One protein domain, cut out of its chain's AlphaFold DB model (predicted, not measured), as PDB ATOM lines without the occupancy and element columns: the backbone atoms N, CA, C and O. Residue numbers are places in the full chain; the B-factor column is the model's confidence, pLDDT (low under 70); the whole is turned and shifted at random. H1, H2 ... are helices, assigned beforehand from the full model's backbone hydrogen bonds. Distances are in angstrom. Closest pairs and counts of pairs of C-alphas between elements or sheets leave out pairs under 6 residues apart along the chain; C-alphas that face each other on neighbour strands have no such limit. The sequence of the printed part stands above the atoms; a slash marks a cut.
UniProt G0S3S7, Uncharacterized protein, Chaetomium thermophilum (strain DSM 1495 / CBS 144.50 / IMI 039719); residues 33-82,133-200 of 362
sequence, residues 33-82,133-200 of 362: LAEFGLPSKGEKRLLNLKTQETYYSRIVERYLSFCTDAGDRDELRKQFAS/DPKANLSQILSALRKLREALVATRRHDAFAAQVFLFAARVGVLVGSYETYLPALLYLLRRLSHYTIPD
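What this domain is: This is residues 33 to 82 and 133 to 200 of the 362 residues of an uncharacterized protein of Chaetomium thermophilum (strain DSM 1495 / CBS 144.50 / IMI 039719) (UniProt G0S3S7). Four helices, H1, H3, H4 and H5, form an up-and-down bundle, each running against the one before, with short H2 across one end. The 118 printed residues, with five named helices and no named strand, are all helix in class and compact: radius of gyration of the C-alphas 14.5 A, spans 43 by 29 by 24 A.

How they stand to each other: H1, residues 49 to 69, touches H3, residues 134 to 154, opposite ways at a shallow tilt of 21 degrees; their closest C-alphas, of Ile 59 and Ile 141, are 6.2 A apart. H3 forms a hairpin with H4, residues 160 to 176, the closest C-alphas, of Leu 145 and Ala 169, being 6.4 A apart. H4 forms a hairpin with H5, residues 179 to 191; the closest C-alphas, of Ala 170 and Tyr 182, are 4.0 A apart. H1 and H5 are apart. H2, residues 73 to 81, and H4 only just touch, with 3 pairs of C-alphas within 8 A, only at their ends; Phe 80 and Val 176 have the closest C-alphas, 4.8 A. Each O i to N i+4 pair is within hydrogen-bond range in H1 to H4, 7 of 9 in H5.

Where its parts are: H1, 30.5 A long, begins at C-alpha 49 (-41.958, -19.512, 32.175). H3 measures 30.4 A and H4 24.2 A. H5 ends at C-alpha 191 (-61.307, -30.891, 34.039).

The domain as a whole: The farthest C-alphas, of Asp 133 and Asp 200, are 44.9 A apart. Residues 83 to 132 are not printed; the gap between C-alphas 82 and 133 is 11.7 A. Residues 195 to 200 have pLDDT under 70.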
ATOM      1  N   LEU A  33     -37.424 -20.922  48.752       84.50
ATOM      2  CA  LEU A  33     -38.859 -21.181  48.539       84.50
ATOM      3  C   LEU A  33     -39.764 -20.031  49.013       84.50
ATOM      4  O   LEU A  33     -40.887 -19.868  48.514       84.50
ATOM      5  N   ALA A  34     -39.276 -19.201  49.933       81.50
ATOM      6  CA  ALA A  34     -39.942 -17.992  50.407       81.50
ATOM      7  C   ALA A  34     -39.707 -16.776  49.492       81.50
ATOM      8  O   ALA A  34     -40.460 -15.812  49.595       81.50
ATOM      9  N   GLU A  35     -38.735 -16.847  48.574       81.50
ATOM     10  CA  GLU A  35     -38.321 -15.754  47.676       81.50
ATOM     11  C   GLU A  35     -39.480 -15.116  46.885       81.50
ATOM     12  O   GLU A  35     -39.479 -13.910  46.641       81.50
ATOM     13  N   PHE A  36     -40.471 -15.914  46.478       83.19
ATOM     14  CA  PHE A  36     -41.597 -15.436  45.676       83.19
ATOM     15  C   PHE A  36     -42.868 -15.250  46.508       83.19
ATOM     16  O   PHE A  36     -43.198 -16.069  47.370       83.19
ATOM     17  N   GLY A  37     -43.615 -14.187  46.208       81.88
ATOM     18  CA  GLY A  37     -44.977 -13.960  46.688       81.88
ATOM     19  C   GLY A  37     -46.047 -14.727  45.899       81.88
ATOM     20  O   GLY A  37     -45.761 -15.479  44.967       81.88
ATOM     21  N   LEU A  38     -47.310 -14.530  46.286       81.88
ATOM     22  CA  LEU A  38     -48.463 -15.077  45.565       81.88
ATOM     23  C   LEU A  38     -48.814 -14.178  44.366       81.88
ATOM     24  O   LEU A  38     -48.952 -12.964  44.557       81.88
ATOM     25  N   PRO A  39     -49.055 -14.738  43.168       81.31
ATOM     26  CA  PRO A  39     -49.521 -13.962  42.016       81.31
ATOM     27  C   PRO A  39     -50.823 -13.200  42.285       81.31
ATOM     28  O   PRO A  39     -50.975 -12.053  41.872       81.31
ATOM     29  N   SER A  40     -51.727 -13.799  43.065       77.81
ATOM     30  CA  SER A  40     -52.977 -13.177  43.521       77.81
ATOM     31  C   SER A  40     -52.774 -11.915  44.370       77.81
ATOM     32  O   SER A  40     -53.665 -11.072  44.433       77.81
ATOM     33  N   LYS A  41     -51.598 -11.744  44.988       78.25
ATOM     34  CA  LYS A  41     -51.218 -10.556  45.772       78.25
ATOM     35  C   LYS A  41     -50.379  -9.544  44.979       78.25
ATOM     36  O   LYS A  41     -49.838  -8.614  45.568       78.25
ATOM     37  N   GLY A  42     -50.271  -9.710  43.660       75.44
ATOM     38  CA  GLY A  42     -49.570  -8.777  42.775       75.44
ATOM     39  C   GLY A  42     -48.111  -9.130  42.475       75.44
ATOM     40  O   GLY A  42     -47.447  -8.365  41.778       75.44
ATOM     41  N   GLU A  43     -47.612 -10.282  42.936       84.38
ATOM     42  CA  GLU A  43     -46.274 -10.772  42.582       84.38
ATOM     43  C   GLU A  43     -46.232 -11.217  41.109       84.38
ATOM     44  O   GLU A  43     -46.930 -12.147  40.707       84.38
ATOM     45  N   LYS A  44     -45.388 -10.583  40.287       87.44
ATOM     46  CA  LYS A  44     -45.341 -10.843  38.834       87.44
ATOM     47  C   LYS A  44     -44.148 -11.689  38.385       87.44
ATOM     48  O   LYS A  44     -44.137 -12.148  37.245       87.44
ATOM     49  N   ARG A  45     -43.152 -11.932  39.245       87.12
ATOM     50  CA  ARG A  45     -41.908 -12.632  38.857       87.12
ATOM     51  C   ARG A  45     -42.146 -14.087  38.435       87.12
ATOM     52  O   ARG A  45     -41.530 -14.549  37.479       87.12
ATOM     53  N   LEU A  46     -43.094 -14.780  39.072       88.50
ATOM     54  CA  LEU A  46     -43.477 -16.157  38.714       88.50
ATOM     55  C   LEU A  46     -44.313 -16.265  37.420       88.50
ATOM     56  O   LEU A  46     -44.648 -17.373  37.005       88.50
ATOM     57  N   LEU A  47     -44.634 -15.152  36.752       89.12
ATOM     58  CA  LEU A  47     -45.289 -15.182  35.437       89.12
ATOM     59  C   LEU A  47     -44.313 -15.531  34.299       89.12
ATOM     60  O   LEU A  47     -44.745 -15.830  33.189       89.12
ATOM     61  N   ASN A  48     -43.002 -15.505  34.551       91.56
ATOM     62  CA  ASN A  48     -42.001 -15.917  33.574       91.56
ATOM     63  C   ASN A  48     -41.853 -17.449  33.553       91.56
ATOM     64  O   ASN A  48     -41.554 -18.063  34.578       91.56
ATOM     65  N   LEU A  49     -41.995 -18.056  32.370       90.88
ATOM     66  CA  LEU A  49     -41.958 -19.512  32.175       90.88
ATOM     67  C   LEU A  49     -40.647 -20.164  32.646       90.88
ATOM     68  O   LEU A  49     -40.685 -21.214  33.285       90.88
ATOM     69  N   LYS A  50     -39.495 -19.520  32.414       92.19
ATOM     70  CA  LYS A  50     -38.186 -20.034  32.863       92.19
ATOM     71  C   LYS A  50     -38.053 -19.982  34.384       92.19
ATOM     72  O   LYS A  50     -37.454 -20.858  35.009       92.19
ATOM     73  N   THR A  51     -38.625 -18.945  34.995       91.81
ATOM     74  CA  THR A  51     -38.645 -18.794  36.451       91.81
ATOM     75  C   THR A  51     -39.533 -19.852  37.098       91.81
ATOM     76  O   THR A  51     -39.158 -20.380  38.138       91.81
ATOM     77  N   GLN A  52     -40.657 -20.221  36.474       92.69
ATOM     78  CA  GLN A  52     -41.510 -21.320  36.946       92.69
ATOM     79  C   GLN A  52     -40.758 -22.653  36.987       92.69
ATOM     80  O   GLN A  52     -40.817 -23.350  37.996       92.69
ATOM     81  N   GLU A  53     -40.030 -22.986  35.921       93.56
ATOM     82  CA  GLU A  53     -39.232 -24.219  35.830       93.56
ATOM     83  C   GLU A  53     -38.121 -24.243  36.879       93.56
ATOM     84  O   GLU A  53     -38.002 -25.198  37.642       93.56
ATOM     85  N   THR A  54     -37.372 -23.144  36.996       93.25
ATOM     86  CA  THR A  54     -36.309 -23.014  38.004       93.25
ATOM     87  C   THR A  54     -36.867 -23.126  39.426       93.25
ATOM     88  O   THR A  54     -36.272 -23.769  40.289       93.25
ATOM     89  N   TYR A  55     -38.025 -22.512  39.685       93.38
ATOM     90  CA  TYR A  55     -38.675 -22.569  40.990       93.38
ATOM     91  C   TYR A  55     -39.181 -23.976  41.312       93.38
ATOM     92  O   TYR A  55     -38.995 -24.448  42.430       93.38
ATOM     93  N   TYR A  56     -39.750 -24.676  40.329       95.06
ATOM     94  CA  TYR A  56     -40.150 -26.070  40.483       95.06
ATOM     95  C   TYR A  56     -38.964 -26.975  40.830       95.06
ATOM     96  O   TYR A  56     -39.072 -27.760  41.771       95.06
ATOM     97  N   SER A  57     -37.819 -26.821  40.158       93.75
ATOM     98  CA  SER A  57     -36.610 -27.591  40.477       93.75
ATOM     99  C   SER A  57     -36.187 -27.421  41.938       93.75
ATOM    100  O   SER A  57     -35.925 -28.414  42.610       93.75
ATOM    101  N   ARG A  58     -36.226 -26.191  42.469       93.62
ATOM    102  CA  ARG A  58     -35.930 -25.917  43.890       93.62
ATOM    103  C   ARG A  58     -36.935 -26.573  44.844       93.62
ATOM    104  O   ARG A  58     -36.557 -27.025  45.923       93.62
ATOM    105  N   ILE A  59     -38.217 -26.618  44.471       93.31
ATOM    106  CA  ILE A  59     -39.257 -27.295  45.264       93.31
ATOM    107  C   ILE A  59     -38.984 -28.800  45.316       93.31
ATOM    108  O   ILE A  59     -39.031 -29.391  46.395       93.31
ATOM    109  N   VAL A  60     -38.700 -29.411  44.163       93.19
ATOM    110  CA  VAL A  60     -38.414 -30.848  44.061       93.19
ATOM    111  C   VAL A  60     -37.148 -31.199  44.833       93.19
ATOM    112  O   VAL A  60     -37.168 -32.145  45.610       93.19
ATOM    113  N   GLU A  61     -36.080 -30.416  44.687       92.12
ATOM    114  CA  GLU A  61     -34.828 -30.603  45.423       92.12
ATOM    115  C   GLU A  61     -35.060 -30.595  46.937       92.12
ATOM    116  O   GLU A  61     -34.647 -31.524  47.632       92.12
ATOM    117  N   ARG A  62     -35.813 -29.615  47.456       89.44
ATOM    118  CA  ARG A  62     -36.134 -29.584  48.887       89.44
ATOM    119  C   ARG A  62     -37.010 -30.753  49.323       89.44
ATOM    120  O   ARG A  62     -36.809 -31.285  50.410       89.44
ATOM    121  N   TYR A  63     -37.983 -31.148  48.508       90.88
ATOM    122  CA  TYR A  63     -38.813 -32.310  48.807       90.88
ATOM    123  C   TYR A  63     -37.990 -33.601  48.861       90.88
ATOM    124  O   TYR A  63     -38.205 -34.417  49.752       90.88
ATOM    125  N   LEU A  64     -37.031 -33.777  47.951       90.50
ATOM    126  CA  LEU A  64     -36.138 -34.932  47.952       90.50
ATOM    127  C   LEU A  64     -35.205 -34.917  49.165       90.50
ATOM    128  O   LEU A  64     -35.109 -35.945  49.824       90.50
ATOM    129  N   SER A  65     -34.619 -33.763  49.511       89.12
ATOM    130  CA  SER A  65     -33.834 -33.595  50.747       89.12
ATOM    131  C   SER A  65     -34.653 -33.980  51.978       89.12
ATOM    132  O   SER A  65     -34.217 -34.777  52.798       89.12
ATOM    133  N   PHE A  66     -35.894 -33.496  52.070       87.31
ATOM    134  CA  PHE A  66     -36.804 -33.864  53.151       87.31
ATOM    135  C   PHE A  66     -37.060 -35.380  53.206       87.31
ATOM    136  O   PHE A  66     -37.058 -35.973  54.283       87.31
ATOM    137  N   CYS A  67     -37.246 -36.027  52.050       86.56
ATOM    138  CA  CYS A  67     -37.419 -37.478  51.987       86.56
ATOM    139  C   CYS A  67     -36.159 -38.242  52.422       86.56
ATOM    140  O   CYS A  67     -36.290 -39.294  53.044       86.56
ATOM    141  N   THR A  68     -34.959 -37.749  52.098       86.25
ATOM    142  CA  THR A  68     -33.696 -38.396  52.487       86.25
ATOM    143  C   THR A  68     -33.377 -38.205  53.964       86.25
ATOM    144  O   THR A  68     -32.902 -39.141  54.601       86.25
ATOM    145  N   ASP A  69     -33.696 -37.038  54.526       83.88
ATOM    146  CA  ASP A  69     -33.416 -36.704  55.928       83.88
ATOM    147  C   ASP A  69     -34.248 -37.545  56.908       83.88
ATOM    148  O   ASP A  69     -33.820 -37.800  58.033       83.88
ATOM    149  N   ALA A  70     -35.426 -38.017  56.485       77.62
ATOM    150  CA  ALA A  70     -36.270 -38.890  57.296       77.62
ATOM    151  C   ALA A  70     -35.660 -40.288  57.522       77.62
ATOM    152  O   ALA A  70     -36.024 -40.943  58.497       77.62
ATOM    153  N   GLY A  71     -34.743 -40.741  56.652       73.25
ATOM    154  CA  GLY A  71     -33.970 -41.989  56.765       73.25
ATOM    155  C   GLY A  71     -34.767 -43.295  56.624       73.25
ATOM    156  O   GLY A  71     -34.300 -44.232  55.980       73.25
ATOM    157  N   ASP A  72     -35.977 -43.355  57.181       81.94
ATOM    158  CA  ASP A  72     -36.877 -44.503  57.158       81.94
ATOM    159  C   ASP A  72     -38.283 -44.121  56.663       81.94
ATOM    160  O   ASP A  72     -38.802 -43.024  56.893       81.94
ATOM    161  N   ARG A  73     -38.933 -45.070  55.985       79.25
ATOM    162  CA  ARG A  73     -40.271 -44.916  55.405       79.25
ATOM    163  C   ARG A  73     -41.325 -44.656  56.475       79.25
ATOM    164  O   ARG A  73     -42.263 -43.894  56.230       79.25
ATOM    165  N   ASP A  74     -41.220 -45.311  57.625       78.12
ATOM    166  CA  ASP A  74     -42.231 -45.183  58.671       78.12
ATOM    167  C   ASP A  74     -42.079 -43.858  59.432       78.12
ATOM    168  O   ASP A  74     -43.085 -43.241  59.788       78.12
ATOM    169  N   GLU A  75     -40.856 -43.339  59.562       81.44
ATOM    170  CA  GLU A  75     -40.614 -41.989  60.080       81.44
ATOM    171  C   GLU A  75     -41.107 -40.908  59.110       81.44
ATOM    172  O   GLU A  75     -41.819 -39.986  59.511       81.44
ATOM    173  N   LEU A  76     -40.864 -41.075  57.807       82.56
ATOM    174  CA  LEU A  76     -41.398 -40.183  56.778       82.56
ATOM    175  C   LEU A  76     -42.939 -40.126  56.807       82.56
ATOM    176  O   LEU A  76     -43.538 -39.054  56.719       82.56
ATOM    177  N   ARG A  77     -43.602 -41.275  56.995       79.69
ATOM    178  CA  ARG A  77     -45.064 -41.347  57.162       79.69
ATOM    179  C   ARG A  77     -45.544 -40.604  58.405       79.69
ATOM    180  O   ARG A  77     -46.533 -39.881  58.313       79.69
ATOM    181  N   LYS A  78     -44.854 -40.736  59.543       81.25
ATOM    182  CA  LYS A  78     -45.182 -39.976  60.762       81.25
ATOM    183  C   LYS A  78     -45.013 -38.477  60.549       81.25
ATOM    184  O   LYS A  78     -45.870 -37.705  60.973       81.25
ATOM    185  N   GLN A  79     -43.954 -38.053  59.859       82.50
ATOM    186  CA  GLN A  79     -43.732 -36.641  59.551       82.50
ATOM    187  C   GLN A  79     -44.840 -36.080  58.650       82.50
ATOM    188  O   GLN A  79     -45.383 -35.017  58.961       82.50
ATOM    189  N   PHE A  80     -45.259 -36.818  57.616       83.25
ATOM    190  CA  PHE A  80     -46.433 -36.464  56.809       83.25
ATOM    191  C   PHE A  80     -47.719 -36.406  57.644       83.25
ATOM    192  O   PHE A  80     -48.484 -35.447  57.526       83.25
ATOM    193  N   ALA A  81     -47.932 -37.382  58.532       78.69
ATOM    194  CA  ALA A  81     -49.094 -37.423  59.415       78.69
ATOM    195  C   ALA A  81     -49.147 -36.233  60.381       78.69
ATOM    196  O   ALA A  81     -50.213 -35.663  60.600       78.69
ATOM    197  N   SER A  82     -47.991 -35.804  60.890       77.75
ATOM    198  CA  SER A  82     -47.857 -34.715  61.861       77.75
ATOM    199  C   SER A  82     -48.265 -33.327  61.342       77.75
ATOM    200  O   SER A  82     -48.373 -32.386  62.135       77.75
ATOM    201  N   ASP A 133     -36.750 -27.698  61.430       76.06
ATOM    202  CA  ASP A 133     -38.026 -28.314  61.768       76.06
ATOM    203  C   ASP A 133     -38.672 -28.982  60.536       76.06
ATOM    204  O   ASP A 133     -39.053 -28.285  59.584       76.06
ATOM    205  N   PRO A 134     -38.910 -30.310  60.550       74.25
ATOM    206  CA  PRO A 134     -39.485 -31.035  59.410       74.25
ATOM    207  C   PRO A 134     -40.894 -30.538  59.047       74.25
ATOM    208  O   PRO A 134     -41.268 -30.480  57.874       74.25
ATOM    209  N   LYS A 135     -41.664 -30.090  60.049       78.31
ATOM    210  CA  LYS A 135     -42.986 -29.483  59.848       78.31
ATOM    211  C   LYS A 135     -42.905 -28.155  59.093       78.31
ATOM    212  O   LYS A 135     -43.696 -27.903  58.183       78.31
ATOM    213  N   ALA A 136     -41.936 -27.311  59.445       80.56
ATOM    214  CA  ALA A 136     -41.733 -26.039  58.766       80.56
ATOM    215  C   ALA A 136     -41.327 -26.276  57.303       80.56
ATOM    216  O   ALA A 136     -41.934 -25.686  56.411       80.56
ATOM    217  N   ASN A 137     -40.415 -27.222  57.050       83.50
ATOM    218  CA  ASN A 137     -39.981 -27.599  55.701       83.50
ATOM    219  C   ASN A 137     -41.144 -27.993  54.793       83.50
ATOM    220  O   ASN A 137     -41.323 -27.427  53.713       83.50
ATOM    221  N   LEU A 138     -41.971 -28.940  55.234       86.00
ATOM    222  CA  LEU A 138     -43.066 -29.433  54.409       86.00
ATOM    223  C   LEU A 138     -44.184 -28.387  54.245       86.00
ATOM    224  O   LEU A 138     -44.722 -28.241  53.149       86.00
ATOM    225  N   SER A 139     -44.469 -27.573  55.268       88.69
ATOM    226  CA  SER A 139     -45.399 -26.439  55.126       88.69
ATOM    227  C   SER A 139     -44.916 -25.408  54.092       88.69
ATOM    228  O   SER A 139     -45.705 -24.923  53.274       88.69
ATOM    229  N   GLN A 140     -43.608 -25.133  54.048       89.50
ATOM    230  CA  GLN A 140     -43.004 -24.260  53.047       89.50
ATOM    231  C   GLN A 140     -43.100 -24.860  51.644       89.50
ATOM    232  O   GLN A 140     -43.486 -24.137  50.724       89.50
ATOM    233  N   ILE A 141     -42.837 -26.161  51.479       91.88
ATOM    234  CA  ILE A 141     -43.008 -26.877  50.201       91.88
ATOM    235  C   ILE A 141     -44.450 -26.736  49.698       91.88
ATOM    236  O   ILE A 141     -44.663 -26.343  48.551       91.88
ATOM    237  N   LEU A 142     -45.451 -26.987  50.549       91.88
ATOM    238  CA  LEU A 142     -46.864 -26.848  50.171       91.88
ATOM    239  C   LEU A 142     -47.217 -25.401  49.797       91.88
ATOM    240  O   LEU A 142     -47.918 -25.161  48.809       91.88
ATOM    241  N   SER A 143     -46.685 -24.420  50.532       91.69
ATOM    242  CA  SER A 143     -46.868 -23.001  50.209       91.69
ATOM    243  C   SER A 143     -46.233 -22.627  48.861       91.69
ATOM    244  O   SER A 143     -46.836 -21.897  48.072       91.69
ATOM    245  N   ALA A 144     -45.053 -23.168  48.554       92.12
ATOM    246  CA  ALA A 144     -44.348 -22.955  47.297       92.12
ATOM    247  C   ALA A 144     -45.104 -23.588  46.123       92.12
ATOM    248  O   ALA A 144     -45.316 -22.940  45.096       92.12
ATOM    249  N   LEU A 145     -45.621 -24.807  46.309       94.19
ATOM    250  CA  LEU A 145     -46.501 -25.467  45.345       94.19
ATOM    251  C   LEU A 145     -47.778 -24.665  45.099       94.19
ATOM    252  O   LEU A 145     -48.235 -24.574  43.962       94.19
ATOM    253  N   ARG A 146     -48.363 -24.046  46.128       93.31
ATOM    254  CA  ARG A 146     -49.503 -23.137  45.949       93.31
ATOM    255  C   ARG A 146     -49.136 -21.937  45.073       93.31
ATOM    256  O   ARG A 146     -49.834 -21.693  44.092       93.31
ATOM    257  N   LYS A 147     -48.033 -21.241  45.375       93.38
ATOM    258  CA  LYS A 147     -47.551 -20.094  44.578       93.38
ATOM    259  C   LYS A 147     -47.324 -20.479  43.117       93.38
ATOM    260  O   LYS A 147     -47.772 -19.771  42.217       93.38
ATOM    261  N   LEU A 148     -46.677 -21.622  42.881       93.62
ATOM    262  CA  LEU A 148     -46.397 -22.118  41.537       93.62
ATOM    263  C   LEU A 148     -47.683 -22.480  40.781       93.62
ATOM    264  O   LEU A 148     -47.839 -22.087  39.628       93.62
ATOM    265  N   ARG A 149     -48.640 -23.166  41.419       94.12
ATOM    266  CA  ARG A 149     -49.931 -23.495  40.789       94.12
ATOM    267  C   ARG A 149     -50.736 -22.250  40.427       94.12
ATOM    268  O   ARG A 149     -51.281 -22.190  39.328       94.12
ATOM    269  N   GLU A 150     -50.783 -21.248  41.307       93.12
ATOM    270  CA  GLU A 150     -51.427 -19.961  41.005       93.12
ATOM    271  C   GLU A 150     -50.758 -19.275  39.805       93.12
ATOM    272  O   GLU A 150     -51.448 -18.772  38.918       93.12
ATOM    273  N   ALA A 151     -49.426 -19.309  39.732       92.31
ATOM    274  CA  ALA A 151     -48.679 -18.713  38.630       92.31
ATOM    275  C   ALA A 151     -48.947 -19.424  37.298       92.31
ATOM    276  O   ALA A 151     -49.200 -18.762  36.294       92.31
ATOM    277  N   LEU A 152     -48.973 -20.760  37.299       92.56
ATOM    278  CA  LEU A 152     -49.284 -21.564  36.116       92.56
ATOM    279  C   LEU A 152     -50.679 -21.251  35.568       92.56
ATOM    280  O   LEU A 152     -50.829 -21.021  34.365       92.56
ATOM    281  N   VAL A 153     -51.678 -21.165  36.454       92.38
ATOM    282  CA  VAL A 153     -53.051 -20.786  36.085       92.38
ATOM    283  C   VAL A 153     -53.102 -19.354  35.552       92.38
ATOM    284  O   VAL A 153     -53.744 -19.114  34.530       92.38
ATOM    285  N   ALA A 154     -52.394 -18.410  36.182       91.25
ATOM    286  CA  ALA A 154     -52.327 -17.021  35.726       91.25
ATOM    287  C   ALA A 154     -51.702 -16.899  34.326       91.25
ATOM    288  O   ALA A 154     -52.200 -16.148  33.490       91.25
ATOM    289  N   THR A 155     -50.660 -17.684  34.044       90.38
ATOM    290  CA  THR A 155     -50.026 -17.746  32.717       90.38
ATOM    291  C   THR A 155     -50.804 -18.566  31.686       90.38
ATOM    292  O   THR A 155     -50.410 -18.587  30.525       90.38
ATOM    293  N   ARG A 156     -51.903 -19.231  32.082       88.62
ATOM    294  CA  ARG A 156     -52.693 -20.148  31.234       88.62
ATOM    295  C   ARG A 156     -51.825 -21.202  30.537       88.62
ATOM    296  O   ARG A 156     -52.000 -21.501  29.358       88.62
ATOM    297  N   ARG A 157     -50.854 -21.743  31.276       85.88
ATOM    298  CA  ARG A 157     -49.908 -22.737  30.765       85.88
ATOM    299  C   ARG A 157     -50.558 -24.128  30.787       85.88
ATOM    300  O   ARG A 157     -51.049 -24.571  31.829       85.88
ATOM    301  N   HIS A 158     -50.570 -24.801  29.635       85.62
ATOM    302  CA  HIS A 158     -51.227 -26.101  29.415       85.62
ATOM    303  C   HIS A 158     -50.283 -27.119  28.757       85.62
ATOM    304  O   HIS A 158     -50.655 -27.812  27.818       85.62
ATOM    305  N   ASP A 159     -49.040 -27.181  29.215       87.69
ATOM    306  CA  ASP A 159     -48.012 -28.074  28.685       87.69
ATOM    307  C   ASP A 159     -47.746 -29.277  29.604       87.69
ATOM    308  O   ASP A 159     -48.292 -29.391  30.707       87.69
ATOM    309  N   ALA A 160     -46.877 -30.184  29.146       87.88
ATOM    310  CA  ALA A 160     -46.446 -31.347  29.920       87.88
ATOM    311  C   ALA A 160     -45.818 -30.947  31.269       87.88
ATOM    312  O   ALA A 160     -46.039 -31.616  32.276       87.88
ATOM    313  N   PHE A 161     -45.107 -29.814  31.314       91.88
ATOM    314  CA  PHE A 161     -44.567 -29.261  32.555       91.88
ATOM    315  C   PHE A 161     -45.677 -28.902  33.548       91.88
ATOM    316  O   PHE A 161     -45.634 -29.338  34.698       91.88
ATOM    317  N   ALA A 162     -46.708 -28.163  33.121       91.69
ATOM    318  CA  ALA A 162     -47.843 -27.859  33.986       91.69
ATOM    319  C   ALA A 162     -48.501 -29.148  34.509       91.69
ATOM    320  O   ALA A 162     -48.737 -29.260  35.713       91.69
ATOM    321  N   ALA A 163     -48.734 -30.143  33.644       91.69
ATOM    322  CA  ALA A 163     -49.275 -31.439  34.060       91.69
ATOM    323  C   ALA A 163     -48.405 -32.112  35.137       91.69
ATOM    324  O   ALA A 163     -48.930 -32.518  36.177       91.69
ATOM    325  N   GLN A 164     -47.083 -32.140  34.951       93.06
ATOM    326  CA  GLN A 164     -46.134 -32.693  35.917       93.06
ATOM    327  C   GLN A 164     -46.193 -31.971  37.272       93.06
ATOM    328  O   GLN A 164     -46.258 -32.626  38.312       93.06
ATOM    329  N   VAL A 165     -46.223 -30.634  37.277       94.94
ATOM    330  CA  VAL A 165     -46.309 -29.839  38.513       94.94
ATOM    331  C   VAL A 165     -47.599 -30.145  39.272       94.94
ATOM    332  O   VAL A 165     -47.576 -30.328  40.491       94.94
ATOM    333  N   PHE A 166     -48.735 -30.213  38.572       95.00
ATOM    334  CA  PHE A 166     -50.016 -30.516  39.205       95.00
ATOM    335  C   PHE A 166     -50.099 -31.968  39.693       95.00
ATOM    336  O   PHE A 166     -50.637 -32.192  40.776       95.00
ATOM    337  N   LEU A 167     -49.538 -32.938  38.962       94.56
ATOM    338  CA  LEU A 167     -49.445 -34.333  39.409       94.56
ATOM    339  C   LEU A 167     -48.590 -34.455  40.667       94.56
ATOM    340  O   LEU A 167     -48.996 -35.094  41.637       94.56
ATOM    341  N   PHE A 168     -47.431 -33.795  40.682       95.25
ATOM    342  CA  PHE A 168     -46.564 -33.753  41.852       95.25
ATOM    343  C   PHE A 168     -47.279 -33.115  43.051       95.25
ATOM    344  O   PHE A 168     -47.313 -33.701  44.132       95.25
ATOM    345  N   ALA A 169     -47.940 -31.969  42.853       94.88
ATOM    346  CA  ALA A 169     -48.714 -31.314  43.903       94.88
ATOM    347  C   ALA A 169     -49.871 -32.184  44.422       94.88
ATOM    348  O   ALA A 169     -50.121 -32.205  45.625       94.88
ATOM    349  N   ALA A 170     -50.565 -32.913  43.542       94.62
ATOM    350  CA  ALA A 170     -51.619 -33.840  43.934       94.62
ATOM    351  C   ALA A 170     -51.065 -34.987  44.788       94.62
ATOM    352  O   ALA A 170     -51.572 -35.224  45.881       94.62
ATOM    353  N   ARG A 171     -49.990 -35.648  44.343       94.00
ATOM    354  CA  ARG A 171     -49.364 -36.770  45.062       94.00
ATOM    355  C   ARG A 171     -48.829 -36.355  46.430       94.00
ATOM    356  O   ARG A 171     -49.165 -36.989  47.427       94.00
ATOM    357  N   VAL A 172     -48.058 -35.267  46.494       92.31
ATOM    358  CA  VAL A 172     -47.548 -34.737  47.769       92.31
ATOM    359  C   VAL A 172     -48.710 -34.312  48.660       92.31
ATOM    360  O   VAL A 172     -48.764 -34.712  49.817       92.31
ATOM    361  N   GLY A 173     -49.686 -33.574  48.124       92.06
ATOM    362  CA  GLY A 173     -50.860 -33.144  48.880       92.06
ATOM    363  C   GLY A 173     -51.638 -34.314  49.489       92.06
ATOM    364  O   GLY A 173     -52.018 -34.233  50.655       92.06
ATOM    365  N   VAL A 174     -51.832 -35.406  48.740       92.94
ATOM    366  CA  VAL A 174     -52.487 -36.626  49.235       92.94
ATOM    367  C   VAL A 174     -51.670 -37.273  50.348       92.94
ATOM    368  O   VAL A 174     -52.244 -37.612  51.375       92.94
ATOM    369  N   LEU A 175     -50.347 -37.396  50.195       90.38
ATOM    370  CA  LEU A 175     -49.476 -37.967  51.230       90.38
ATOM    371  C   LEU A 175     -49.535 -37.173  52.540       90.38
ATOM    372  O   LEU A 175     -49.659 -37.770  53.609       90.38
ATOM    373  N   VAL A 176     -49.523 -35.838  52.466       89.38
ATOM    374  CA  VAL A 176     -49.694 -34.996  53.663       89.38
ATOM    375  C   VAL A 176     -51.119 -35.102  54.222       89.38
ATOM    376  O   VAL A 176     -51.322 -34.997  55.427       89.38
ATOM    377  N   GLY A 177     -52.117 -35.348  53.373       88.75
ATOM    378  CA  GLY A 177     -53.533 -35.212  53.725       88.75
ATOM    379  C   GLY A 177     -54.037 -33.764  53.618       88.75
ATOM    380  O   GLY A 177     -55.041 -33.410  54.226       88.75
ATOM    381  N   SER A 178     -53.362 -32.897  52.851       90.38
ATOM    382  CA  SER A 178     -53.761 -31.492  52.660       90.38
ATOM    383  C   SER A 178     -54.731 -31.342  51.487       90.38
ATOM    384  O   SER A 178     -54.313 -31.231  50.327       90.38
ATOM    385  N   TYR A 179     -56.030 -31.274  51.787       91.12
ATOM    386  CA  TYR A 179     -57.083 -31.106  50.775       91.12
ATOM    387  C   TYR A 179     -56.942 -29.811  49.968       91.12
ATOM    388  O   TYR A 179     -57.206 -29.804  48.768       91.12
ATOM    389  N   GLU A 180     -56.429 -28.740  50.574       90.31
ATOM    390  CA  GLU A 180     -56.148 -27.468  49.893       90.31
ATOM    391  C   GLU A 180     -55.102 -27.601  48.778       90.31
ATOM    392  O   GLU A 180     -55.059 -26.815  47.823       90.31
ATOM    393  N   THR A 181     -54.236 -28.607  48.891       92.94
ATOM    394  CA  THR A 181     -53.194 -28.858  47.905       92.94
ATOM    395  C   THR A 181     -53.694 -29.807  46.832       92.94
ATOM    396  O   THR A 181     -53.718 -29.426  45.658       92.94
ATOM    397  N   TYR A 182     -54.139 -31.010  47.202       94.12
ATOM    398  CA  TYR A 182     -54.437 -32.027  46.197       94.12
ATOM    399  C   TYR A 182     -55.753 -31.785  45.457       94.12
ATOM    400  O   TYR A 182     -55.789 -31.973  44.246       94.12
ATOM    401  N   LEU A 183     -56.819 -31.315  46.116       93.81
ATOM    402  CA  LEU A 183     -58.138 -31.210  45.483       93.81
ATOM    403  C   LEU A 183     -58.148 -30.232  44.292       93.81
ATOM    404  O   LEU A 183     -58.523 -30.651  43.195       93.81
ATOM    405  N   PRO A 184     -57.688 -28.968  44.424       93.75
ATOM    406  CA  PRO A 184     -57.616 -28.073  43.270       93.75
ATOM    407  C   PRO A 184     -56.656 -28.574  42.185       93.75
ATOM    408  O   PRO A 184     -56.891 -28.307  41.007       93.75
ATOM    409  N   ALA A 185     -55.611 -29.329  42.545       93.69
ATOM    410  CA  ALA A 185     -54.717 -29.933  41.560       93.69
ATOM    411  C   ALA A 185     -55.410 -31.050  40.761       93.69
ATOM    412  O   ALA A 185     -55.365 -31.031  39.533       93.69
ATOM    413  N   LEU A 186     -56.121 -31.959  41.436       93.56
ATOM    414  CA  LEU A 186     -56.902 -33.028  40.808       93.56
ATOM    415  C   LEU A 186     -57.993 -32.468  39.895       93.56
ATOM    416  O   LEU A 186     -58.131 -32.908  38.758       93.56
ATOM    417  N   LEU A 187     -58.743 -31.468  40.363       93.12
ATOM    418  CA  LEU A 187     -59.789 -30.841  39.557       93.12
ATOM    419  C   LEU A 187     -59.213 -30.145  38.320       93.12
ATOM    420  O   LEU A 187     -59.812 -30.229  37.249       93.12
ATOM    421  N   TYR A 188     -58.053 -29.490  38.435       91.69
ATOM    422  CA  TYR A 188     -57.382 -28.884  37.283       91.69
ATOM    423  C   TYR A 188     -56.921 -29.945  36.273       91.69
ATOM    424  O   TYR A 188     -57.215 -29.827  35.083       91.69
ATOM    425  N   LEU A 189     -56.282 -31.020  36.743       90.38
ATOM    426  CA  LEU A 189     -55.846 -32.140  35.903       90.38
ATOM    427  C   LEU A 189     -57.024 -32.789  35.166       90.38
ATOM    428  O   LEU A 189     -56.988 -32.939  33.947       90.38
ATOM    429  N   LEU A 190     -58.094 -33.117  35.893       89.25
ATOM    430  CA  LEU A 190     -59.224 -33.881  35.370       89.25
ATOM    431  C   LEU A 190     -60.208 -33.061  34.528       89.25
ATOM    432  O   LEU A 190     -60.857 -33.642  33.661       89.25
ATOM    433  N   ARG A 191     -60.352 -31.749  34.771       87.25
ATOM    434  CA  ARG A 191     -61.307 -30.891  34.039       87.25
ATOM    435  C   ARG A 191     -60.671 -30.039  32.946       87.25
ATOM    436  O   ARG A 191     -61.368 -29.644  32.021       87.25
ATOM    437  N   ARG A 192     -59.395 -29.663  33.080       82.12
ATOM    438  CA  ARG A 192     -58.716 -28.772  32.120       82.12
ATOM    439  C   ARG A 192     -57.713 -29.542  31.272       82.12
ATOM    440  O   ARG A 192     -57.786 -29.478  30.052       82.12
ATOM    441  N   LEU A 193     -56.782 -30.246  31.914       75.88
ATOM    442  CA  LEU A 193     -55.639 -30.847  31.218       75.88
ATOM    443  C   LEU A 193     -55.975 -32.174  30.528       75.88
ATOM    444  O   LEU A 193     -55.369 -32.484  29.509       75.88
ATOM    445  N   SER A 194     -56.970 -32.914  31.017       74.25
ATOM    446  CA  SER A 194     -57.458 -34.162  30.406       74.25
ATOM    447  C   SER A 194     -57.985 -33.996  28.974       74.25
ATOM    448  O   SER A 194     -57.953 -34.945  28.195       74.25
ATOM    449  N   HIS A 195     -58.467 -32.802  28.619       68.12
ATOM    450  CA  HIS A 195     -59.015 -32.494  27.296       68.12
ATOM    451  C   HIS A 195     -57.985 -31.887  26.337       68.12
ATOM    452  O   HIS A 195     -58.301 -31.675  25.167       68.12
ATOM    453  N   TYR A 196     -56.774 -31.585  26.810       68.56
ATOM    454  CA  TYR A 196     -55.742 -30.983  25.977       68.56
ATOM    455  C   TYR A 196     -54.890 -32.070  25.316       68.56
ATOM    456  O   TYR A 196     -54.363 -32.969  25.974       68.56
ATOM    457  N   THR A 197     -54.754 -31.976  23.998       63.41
ATOM    458  CA  THR A 197     -53.924 -32.870  23.184       63.41
ATOM    459  C   THR A 197     -52.653 -32.157  22.767       63.41
ATOM    460  O   THR A 197     -52.712 -30.985  22.392       63.41
ATOM    461  N   ILE A 198     -51.523 -32.863  22.782       63.72
ATOM    462  CA  ILE A 198     -50.243 -32.313  22.330       63.72
ATOM    463  C   ILE A 198     -50.339 -32.030  20.819       63.72
ATOM    464  O   ILE A 198     -50.589 -32.961  20.053       63.72
ATOM    465  N   PRO A 199     -50.173 -30.772  20.369       57.56
ATOM    466  CA  PRO A 199     -50.368 -30.410  18.965       57.56
ATOM    467  C   PRO A 199     -49.220 -30.847  18.036       57.56
ATOM    468  O   PRO A 199     -49.396 -30.819  16.823       57.56
ATOM    469  N   ASP A 200     -48.069 -31.257  18.582       56.53
ATOM    470  CA  ASP A 200     -46.809 -31.439  17.835       56.53
ATOM    471  C   ASP A 200     -46.442 -32.914  17.558       56.53
ATOM    472  O   ASP A 200     -45.368 -33.236  17.056       56.53
TER     473      ASP A 200